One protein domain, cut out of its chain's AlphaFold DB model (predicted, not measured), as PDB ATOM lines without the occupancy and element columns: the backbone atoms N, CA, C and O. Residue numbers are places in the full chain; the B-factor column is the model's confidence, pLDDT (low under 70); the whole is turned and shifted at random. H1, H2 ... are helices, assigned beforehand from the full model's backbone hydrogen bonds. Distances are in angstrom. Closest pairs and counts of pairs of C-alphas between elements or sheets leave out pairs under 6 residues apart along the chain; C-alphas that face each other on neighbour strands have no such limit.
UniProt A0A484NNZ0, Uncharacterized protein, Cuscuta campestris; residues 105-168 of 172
ATOM      1  N   TYR A 105     -40.537  69.390  32.143       81.94
ATOM      2  CA  TYR A 105     -40.165  68.482  31.043       81.94
ATOM      3  C   TYR A 105     -39.370  67.245  31.511       81.94
ATOM      4  O   TYR A 105     -39.594  66.136  31.028       81.94
ATOM      5  N   HIS A 106     -38.501  67.415  32.511       86.00
ATOM      6  CA  HIS A 106     -37.745  66.323  33.125       86.00
ATOM      7  C   HIS A 106     -38.610  65.276  33.834       86.00
ATOM      8  O   HIS A 106     -38.290  64.092  33.763       86.00
ATOM      9  N   ASP A 107     -39.695  65.672  34.492       85.62
ATOM     10  CA  ASP A 107     -40.569  64.726  35.190       85.62
ATOM     11  C   ASP A 107     -41.406  63.921  34.193       85.62
ATOM     12  O   ASP A 107     -41.562  62.712  34.353       85.62
ATOM     13  N   ARG A 108     -41.805  64.535  33.073       88.56
ATOM     14  CA  ARG A 108     -42.456  63.822  31.961       88.56
ATOM     15  C   ARG A 108     -41.534  62.781  31.329       88.56
ATOM     16  O   ARG A 108     -41.983  61.681  31.012       88.56
ATOM     17  N   LEU A 109     -40.251  63.113  31.157       91.69
ATOM     18  CA  LEU A 109     -39.251  62.163  30.663       91.69
ATOM     19  C   LEU A 109     -39.068  60.988  31.623       91.69
ATOM     20  O   LEU A 109     -39.116  59.850  31.173       91.69
ATOM     21  N   LYS A 110     -38.958  61.241  32.934       93.06
ATOM     22  CA  LYS A 110     -38.860  60.169  33.939       93.06
ATOM     23  C   LYS A 110     -40.061  59.229  33.892       93.06
ATOM     24  O   LYS A 110     -39.876  58.018  33.897       93.06
ATOM     25  N   THR A 111     -41.276  59.768  33.814       90.44
ATOM     26  CA  THR A 111     -42.489  58.946  33.717       90.44
ATOM     27  C   THR A 111     -42.493  58.126  32.431       90.44
ATOM     28  O   THR A 111     -42.799  56.936  32.459       90.44
ATOM     29  N   ARG A 112     -42.098  58.727  31.302       93.12
ATOM     30  CA  ARG A 112     -41.993  58.017  30.022       93.12
ATOM     31  C   ARG A 112     -40.969  56.883  30.085       93.12
ATOM     32  O   ARG A 112     -41.256  55.790  29.610       93.12
ATOM     33  N   ASP A 113     -39.808  57.130  30.677       94.00
ATOM     34  CA  ASP A 113     -38.747  56.132  30.794       94.00
ATOM     35  C   ASP A 113     -39.161  54.996  31.749       94.00
ATOM     36  O   ASP A 113     -38.963  53.827  31.424       94.00
ATOM     37  N   ALA A 114     -39.849  55.311  32.855       91.75
ATOM     38  CA  ALA A 114     -40.420  54.315  33.763       91.75
ATOM     39  C   ALA A 114     -41.466  53.416  33.077       91.75
ATOM     40  O   ALA A 114     -41.513  52.211  33.330       91.75
ATOM     41  N   LEU A 115     -42.289  53.972  32.178       90.62
ATOM     42  CA  LEU A 115     -43.244  53.187  31.387       90.62
ATOM     43  C   LEU A 115     -42.535  52.228  30.420       90.62
ATOM     44  O   LEU A 115     -42.922  51.064  30.329       90.62
ATOM     45  N   VAL A 116     -41.480  52.692  29.743       91.81
ATOM     46  CA  VAL A 116     -40.678  51.857  28.831       91.81
ATOM     47  C   VAL A 116     -39.988  50.721  29.591       91.81
ATOM     48  O   VAL A 116     -39.989  49.579  29.130       91.81
ATOM     49  N   GLU A 117     -39.427  50.999  30.769       89.44
ATOM     50  CA  GLU A 117     -38.818  49.975  31.624       89.44
ATOM     51  C   GLU A 117     -39.852  48.935  32.086       89.44
ATOM     52  O   GLU A 117     -39.614  47.725  32.000       89.44
ATOM     53  N   ALA A 118     -41.030  49.388  32.527       86.12
ATOM     54  CA  ALA A 118     -42.106  48.503  32.955       86.12
ATOM     55  C   ALA A 118     -42.570  47.571  31.822       86.12
ATOM     56  O   ALA A 118     -42.723  46.366  32.040       86.12
ATOM     57  N   GLU A 119     -42.732  48.093  30.604       82.88
ATOM     58  CA  GLU A 119     -43.092  47.307  29.419       82.88
ATOM     59  C   GLU A 119     -42.035  46.228  29.119       82.88
ATOM     60  O   GLU A 119     -42.365  45.048  28.946       82.88
ATOM     61  N   GLN A 120     -40.747  46.584  29.160       81.25
ATOM     62  CA  GLN A 120     -39.651  45.629  28.969       81.25
ATOM     63  C   GLN A 120     -39.647  44.521  30.030       81.25
ATOM     64  O   GLN A 120     -39.451  43.348  29.697       81.25
ATOM     65  N   LEU A 121     -39.904  44.851  31.298       75.44
ATOM     66  CA  LEU A 121     -39.979  43.867  32.381       75.44
ATOM     67  C   LEU A 121     -41.176  42.923  32.226       75.44
ATOM     68  O   LEU A 121     -41.041  41.721  32.475       75.44
ATOM     69  N   VAL A 122     -42.329  43.425  31.779       73.94
ATOM     70  CA  VAL A 122     -43.509  42.599  31.477       73.94
ATOM     71  C   VAL A 122     -43.211  41.644  30.317       73.94
ATOM     72  O   VAL A 122     -43.471  40.440  30.419       73.94
ATOM     73  N   HIS A 123     -42.578  42.121  29.245       70.31
ATOM     74  CA  HIS A 123     -42.167  41.259  28.136       70.31
ATOM     75  C   HIS A 123     -41.106  40.230  28.544       70.31
ATOM     76  O   HIS A 123     -41.223  39.055  28.195       70.31
ATOM     77  N   ALA A 124     -40.113  40.612  29.347       68.31
ATOM     78  CA  ALA A 124     -39.098  39.690  29.851       68.31
ATOM     79  C   ALA A 124     -39.700  38.603  30.756       68.31
ATOM     80  O   ALA A 124     -39.307  37.436  30.671       68.31
ATOM     81  N   ARG A 125     -40.680  38.958  31.599       68.62
ATOM     82  CA  ARG A 125     -41.438  37.992  32.405       68.62
ATOM     83  C   ARG A 125     -42.202  37.036  31.497       68.62
ATOM     84  O   ARG A 125     -41.947  35.839  31.553       68.62
ATOM     85  N   THR A 126     -43.032  37.540  30.584       68.44
ATOM     86  CA  THR A 126     -43.842  36.690  29.689       68.44
ATOM     87  C   THR A 126     -43.001  35.779  28.789       68.44
ATOM     88  O   THR A 126     -43.384  34.635  28.559       68.44
ATOM     89  N   GLN A 127     -41.829  36.216  28.317       69.94
ATOM     90  CA  GLN A 127     -40.917  35.366  27.540       69.94
ATOM     91  C   GLN A 127     -40.303  34.240  28.377       69.94
ATOM     92  O   GLN A 127     -40.230  33.095  27.926       69.94
ATOM     93  N   LYS A 128     -39.918  34.524  29.627       68.50
ATOM     94  CA  LYS A 128     -39.487  33.479  30.566       68.50
ATOM     95  C   LYS A 128     -40.624  32.504  30.854       68.50
ATOM     96  O   LYS A 128     -40.373  31.308  30.936       68.50
ATOM     97  N   GLU A 129     -41.863  32.995  30.940       64.81
ATOM     98  CA  GLU A 129     -43.056  32.177  31.171       64.81
ATOM     99  C   GLU A 129     -43.414  31.253  29.999       64.81
ATOM    100  O   GLU A 129     -43.845  30.122  30.223       64.81
ATOM    101  N   LYS A 130     -43.189  31.681  28.752       70.31
ATOM    102  CA  LYS A 130     -43.484  30.884  27.549       70.31
ATOM    103  C   LYS A 130     -42.677  29.585  27.489       70.31
ATOM    104  O   LYS A 130     -43.251  28.555  27.137       70.31
ATOM    105  N   ASN A 131     -41.423  29.611  27.940       76.12
ATOM    106  CA  ASN A 131     -40.492  28.477  27.882       76.12
ATOM    107  C   ASN A 131     -40.623  27.460  29.036       76.12
ATOM    108  O   ASN A 131     -39.867  26.494  29.068       76.12
ATOM    109  N   LEU A 132     -41.552  27.636  29.988       76.75
ATOM    110  CA  LEU A 132     -41.750  26.639  31.052       76.75
ATOM    111  C   LEU A 132     -42.681  25.504  30.628       76.75
ATOM    112  O   LEU A 132     -43.641  25.696  29.873       76.75
ATOM    113  N   SER A 133     -42.413  24.331  31.201       83.75
ATOM    114  CA  SER A 133     -43.229  23.130  31.033       83.75
ATOM    115  C   SER A 133     -44.645  23.318  31.596       83.75
ATOM    116  O   SER A 133     -44.864  24.114  32.515       83.75
ATOM    117  N   PHE A 134     -45.614  22.568  31.061       78.75
ATOM    118  CA  PHE A 134     -47.016  22.584  31.493       78.75
ATOM    119  C   PHE A 134     -47.153  22.367  33.007       78.75
ATOM    120  O   PHE A 134     -47.846  23.135  33.667       78.75
ATOM    121  N   SER A 135     -46.401  21.420  33.579       82.69
ATOM    122  CA  SER A 135     -46.413  21.135  35.022       82.69
ATOM    123  C   SER A 135     -45.878  22.293  35.875       82.69
ATOM    124  O   SER A 135     -46.369  22.541  36.975       82.69
ATOM    125  N   GLN A 136     -44.900  23.047  35.366       86.62
ATOM    126  CA  GLN A 136     -44.360  24.231  36.039       86.62
ATOM    127  C   GLN A 136     -45.332  25.411  35.966       86.62
ATOM    128  O   GLN A 136     -45.499  26.122  36.954       86.62
ATOM    129  N   LYS A 137     -45.996  25.605  34.819       85.50
ATOM    130  CA  LYS A 137     -47.062  26.607  34.653       85.50
ATOM    131  C   LYS A 137     -48.262  26.285  35.547       85.50
ATOM    132  O   LYS A 137     -48.789  27.179  36.198       85.50
ATOM    133  N   GLU A 138     -48.648  25.015  35.633       82.81
ATOM    134  CA  GLU A 138     -49.726  24.534  36.497       82.81
ATOM    135  C   GLU A 138     -49.386  24.708  37.986       82.81
ATOM    136  O   GLU A 138     -50.182  25.272  38.734       82.81
ATOM    137  N   LYS A 139     -48.175  24.315  38.415       84.88
ATOM    138  CA  LYS A 139     -47.704  24.552  39.788       84.88
ATOM    139  C   LYS A 139     -47.675  26.041  40.113       84.88
ATOM    140  O   LYS A 139     -48.195  26.432  41.147       84.88
ATOM    141  N   ARG A 140     -47.155  26.878  39.213       80.06
ATOM    142  CA  ARG A 140     -47.133  28.330  39.415       80.06
ATOM    143  C   ARG A 140     -48.538  28.918  39.534       80.06
ATOM    144  O   ARG A 140     -48.734  29.787  40.368       80.06
ATOM    145  N   LYS A 141     -49.515  28.448  38.750       81.75
ATOM    146  CA  LYS A 141     -50.920  28.872  38.885       81.75
ATOM    147  C   LYS A 141     -51.535  28.458  40.223       81.75
ATOM    148  O   LYS A 141     -52.334  29.217  40.761       81.75
ATOM    149  N   ARG A 142     -51.152  27.296  40.767       79.19
ATOM    150  CA  ARG A 142     -51.538  26.883  42.128       79.19
ATOM    151  C   ARG A 142     -50.863  27.739  43.199       79.19
ATOM    152  O   ARG A 142     -51.537  28.167  44.121       79.19
ATOM    153  N   ASP A 143     -49.569  28.012  43.049       73.31
ATOM    154  CA  ASP A 143     -48.794  28.817  44.001       73.31
ATOM    155  C   ASP A 143     -49.230  30.300  43.985       73.31
ATOM    156  O   ASP A 143     -49.222  30.947  45.025       73.31
ATOM    157  N   MET A 144     -49.639  30.830  42.821       71.62
ATOM    158  CA  MET A 144     -50.176  32.192  42.651       71.62
ATOM    159  C   MET A 144     -51.656  32.336  43.035       71.62
ATOM    160  O   MET A 144     -52.204  33.425  42.882       71.62
ATOM    161  N   GLY A 145     -52.327  31.254  43.434       69.12
ATOM    162  CA  GLY A 145     -53.733  31.305  43.839       69.12
ATOM    163  C   GLY A 145     -54.738  31.638  42.738       69.12
ATOM    164  O   GLY A 145     -55.937  31.738  42.970       69.12
ATOM    165  N   GLN A 146     -54.276  31.742  41.491       68.62
ATOM    166  CA  GLN A 146     -55.114  32.025  40.323       68.62
ATOM    167  C   GLN A 146     -55.883  30.796  39.816       68.62
ATOM    168  O   GLN A 146     -56.457  30.822  38.725       68.62
ATOM    169  N   ALA A 147     -55.885  29.689  40.561       63.75
ATOM    170  CA  ALA A 147     -56.758  28.573  40.248       63.75
ATOM    171  C   ALA A 147     -58.216  29.024  40.444       63.75
ATOM    172  O   ALA A 147     -58.631  29.331  41.557       63.75
ATOM    173  N   SER A 148     -59.008  29.007  39.369       53.94
ATOM    174  CA  SER A 148     -60.424  29.418  39.310       53.94
ATOM    175  C   SER A 148     -61.383  28.596  40.192       53.94
ATOM    176  O   SER A 148     -62.600  28.701  40.069       53.94
ATOM    177  N   ARG A 149     -60.866  27.763  41.098       58.88
ATOM    178  CA  ARG A 149     -61.633  26.872  41.971       58.88
ATOM    179  C   ARG A 149     -61.719  27.465  43.389       58.88
ATOM    180  O   ARG A 149     -61.226  26.872  44.341       58.88
ATOM    181  N   GLY A 150     -62.321  28.654  43.481       56.53
ATOM    182  CA  GLY A 150     -62.994  29.228  44.659       56.53
ATOM    183  C   GLY A 150     -62.304  29.138  46.025       56.53
ATOM    184  O   GLY A 150     -62.818  28.447  46.900       56.53
ATOM    185  N   LYS A 151     -61.204  29.869  46.249       61.69
ATOM    186  CA  LYS A 151     -60.628  30.056  47.594       61.69
ATOM    187  C   LYS A 151     -60.403  31.535  47.874       61.69
ATOM    188  O   LYS A 151     -59.855  32.256  47.047       61.69
ATOM    189  N   SER A 152     -60.892  31.980  49.027       62.41
ATOM    190  CA  SER A 152     -60.777  33.358  49.507       62.41
ATOM    191  C   SER A 152     -59.312  33.707  49.771       62.41
ATOM    192  O   SER A 152     -58.581  32.889  50.327       62.41
ATOM    193  N   TYR A 153     -58.905  34.940  49.450       66.00
ATOM    194  CA  TYR A 153     -57.583  35.501  49.774       66.00
ATOM    195  C   TYR A 153     -57.147  35.194  51.222       66.00
ATOM    196  O   TYR A 153     -56.004  34.830  51.477       66.00
ATOM    197  N   VAL A 154     -58.096  35.217  52.164       69.62
ATOM    198  CA  VAL A 154     -57.873  34.911  53.587       69.62
ATOM    199  C   VAL A 154     -57.395  33.471  53.819       69.62
ATOM    200  O   VAL A 154     -56.570  33.205  54.695       69.62
ATOM    201  N   GLU A 155     -57.917  32.511  53.064       69.12
ATOM    202  CA  GLU A 155     -57.522  31.107  53.190       69.12
ATOM    203  C   GLU A 155     -56.145  30.852  52.578       69.12
ATOM    204  O   GLU A 155     -55.391  30.017  53.088       69.12
ATOM    205  N   GLU A 156     -55.792  31.597  51.532       69.12
ATOM    206  CA  GLU A 156     -54.458  31.550  50.942       69.12
ATOM    207  C   GLU A 156     -53.402  32.145  51.862       69.12
ATOM    208  O   GLU A 156     -52.358  31.518  52.035       69.12
ATOM    209  N   GLU A 157     -53.686  33.261  52.540       77.12
ATOM    210  CA  GLU A 157     -52.785  33.799  53.566       77.12
ATOM    211  C   GLU A 157     -52.562  32.787  54.694       77.12
ATOM    212  O   GLU A 157     -51.420  32.499  55.062       77.12
ATOM    213  N   LYS A 158     -53.631  32.143  55.186       76.81
ATOM    214  CA  LYS A 158     -53.523  31.067  56.187       76.81
ATOM    215  C   LYS A 158     -52.737  29.859  55.672       76.81
ATOM    216  O   LYS A 158     -52.051  29.194  56.447       76.81
ATOM    217  N   ARG A 159     -52.835  29.519  54.384       76.62
ATOM    218  CA  ARG A 159     -52.031  28.450  53.767       76.62
ATOM    219  C   ARG A 159     -50.560  28.851  53.688       76.62
ATOM    220  O   ARG A 159     -49.721  28.048  54.073       76.62
ATOM    221  N   LEU A 160     -50.258  30.075  53.257       72.38
ATOM    222  CA  LEU A 160     -48.895  30.601  53.169       72.38
ATOM    223  C   LEU A 160     -48.233  30.659  54.552       72.38
ATOM    224  O   LEU A 160     -47.071  30.296  54.691       72.38
ATOM    225  N   LEU A 161     -48.978  31.044  55.592       72.00
ATOM    226  CA  LEU A 161     -48.532  31.028  56.992       72.00
ATOM    227  C   LEU A 161     -48.234  29.608  57.505       72.00
ATOM    228  O   LEU A 161     -47.270  29.408  58.243       72.00
ATOM    229  N   ARG A 162     -49.023  28.610  57.084       76.69
ATOM    230  CA  ARG A 162     -48.762  27.189  57.380       76.69
ATOM    231  C   ARG A 162     -47.563  26.643  56.600       76.69
ATOM    232  O   ARG A 162     -46.730  25.953  57.173       76.69
ATOM    233  N   GLU A 163     -47.445  26.971  55.316       69.56
ATOM    234  CA  GLU A 163     -46.388  26.481  54.420       69.56
ATOM    235  C   GLU A 163     -45.031  27.163  54.663       69.56
ATOM    236  O   GLU A 163     -43.988  26.531  54.523       69.56
ATOM    237  N   SER A 164     -45.032  28.423  55.111       73.06
ATOM    238  CA  SER A 164     -43.836  29.133  55.596       73.06
ATOM    239  C   SER A 164     -43.351  28.640  56.964       73.06
ATOM    240  O   SER A 164     -42.312  29.092  57.438       73.06
ATOM    241  N   GLY A 165     -44.075  27.709  57.599       69.12
ATOM    242  CA  GLY A 165     -43.675  27.082  58.861       69.12
ATOM    243  C   GLY A 165     -43.747  28.005  60.081       69.12
ATOM    244  O   GLY A 165     -43.262  27.638  61.146       69.12
ATOM    245  N   ILE A 166     -44.350  29.192  59.947       64.38
ATOM    246  CA  ILE A 166     -44.496  30.187  61.027       64.38
ATOM    247  C   ILE A 166     -45.739  29.888  61.888       64.38
ATOM    248  O   ILE A 166     -45.902  30.424  62.985       64.38
ATOM    249  N   TYR A 167     -46.621  28.997  61.428       57.28
ATOM    250  CA  TYR A 167     -47.815  28.608  62.167       57.28
ATOM    251  C   TYR A 167     -47.482  27.701  63.365       57.28
ATOM    252  O   TYR A 167     -47.335  26.487  63.241       57.28
ATOM    253  N   SER A 168     -47.364  28.326  64.538       64.06
ATOM    254  CA  SER A 168     -47.352  27.676  65.853       64.06
ATOM    255  C   SER A 168     -48.570  26.753  66.000       64.06
ATOM    256  O   SER A 168     -49.700  27.208  65.841       64.06
TER     257      SER A 168
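What this domain is: This is residues 105 to 168 of the 172 residues of an uncharacterized protein of Cuscuta campestris (UniProt A0A484NNZ0). What shape do these atoms make? Three helices form an open, loose V: H1 is the one long arm, H2 the short arm that folds back from its end, and H3 is set crosswise beyond the far end of H2. No helix touches another, and residues 105 to 128 of H1 stick out free. What is it made of? The printed part has 64 residues with three named helices in the order H1, H2, H3 and no named strand, and its class is all helix. It is extended, with a radius of gyration of the C-alphas of 17.8 A and spans of 53 by 31 by 23 A.

Where its parts are: Where is the longest helix? H1 holds residues 105 to 130, 37.9 A long, from C-alpha 105 at (-40.165, 68.482, 31.043) to C-alpha 130 at (-43.484, 30.884, 27.549). Where are the others? H2 holds residues 134 to 143, 14.1 A long. H3 holds residues 153 to 163, 15.1 A long, and ends with C-alpha 163 at (-46.388, 26.481, 54.420).

How they stand to each other: How does H1 stand to H2? They are close but not clearly touching, the closest C-alphas being those of Glu 129 and Lys 137, 7.7 A apart. They run opposite ways at a steep tilt of 56 degrees. And H3? It is apart from H1 and from H2. What do the backbones show? In H1, H2 and H3 every O i to N i+4 pair is within hydrogen-bond range.

The domain as a whole: How large is it? The two C-alphas farthest apart, those of Tyr 105 and Ser 168, are 54.1 A apart. How is it linked? The printed part has no cut; the link from H1 to H2 is tight and that from H2 to H3, nine residues, is short. Where is confidence low? The mean pLDDT of the printed part is 75.9, and residues 124 to 129, 145 to 156, 163 and 165 to 168 are under 70.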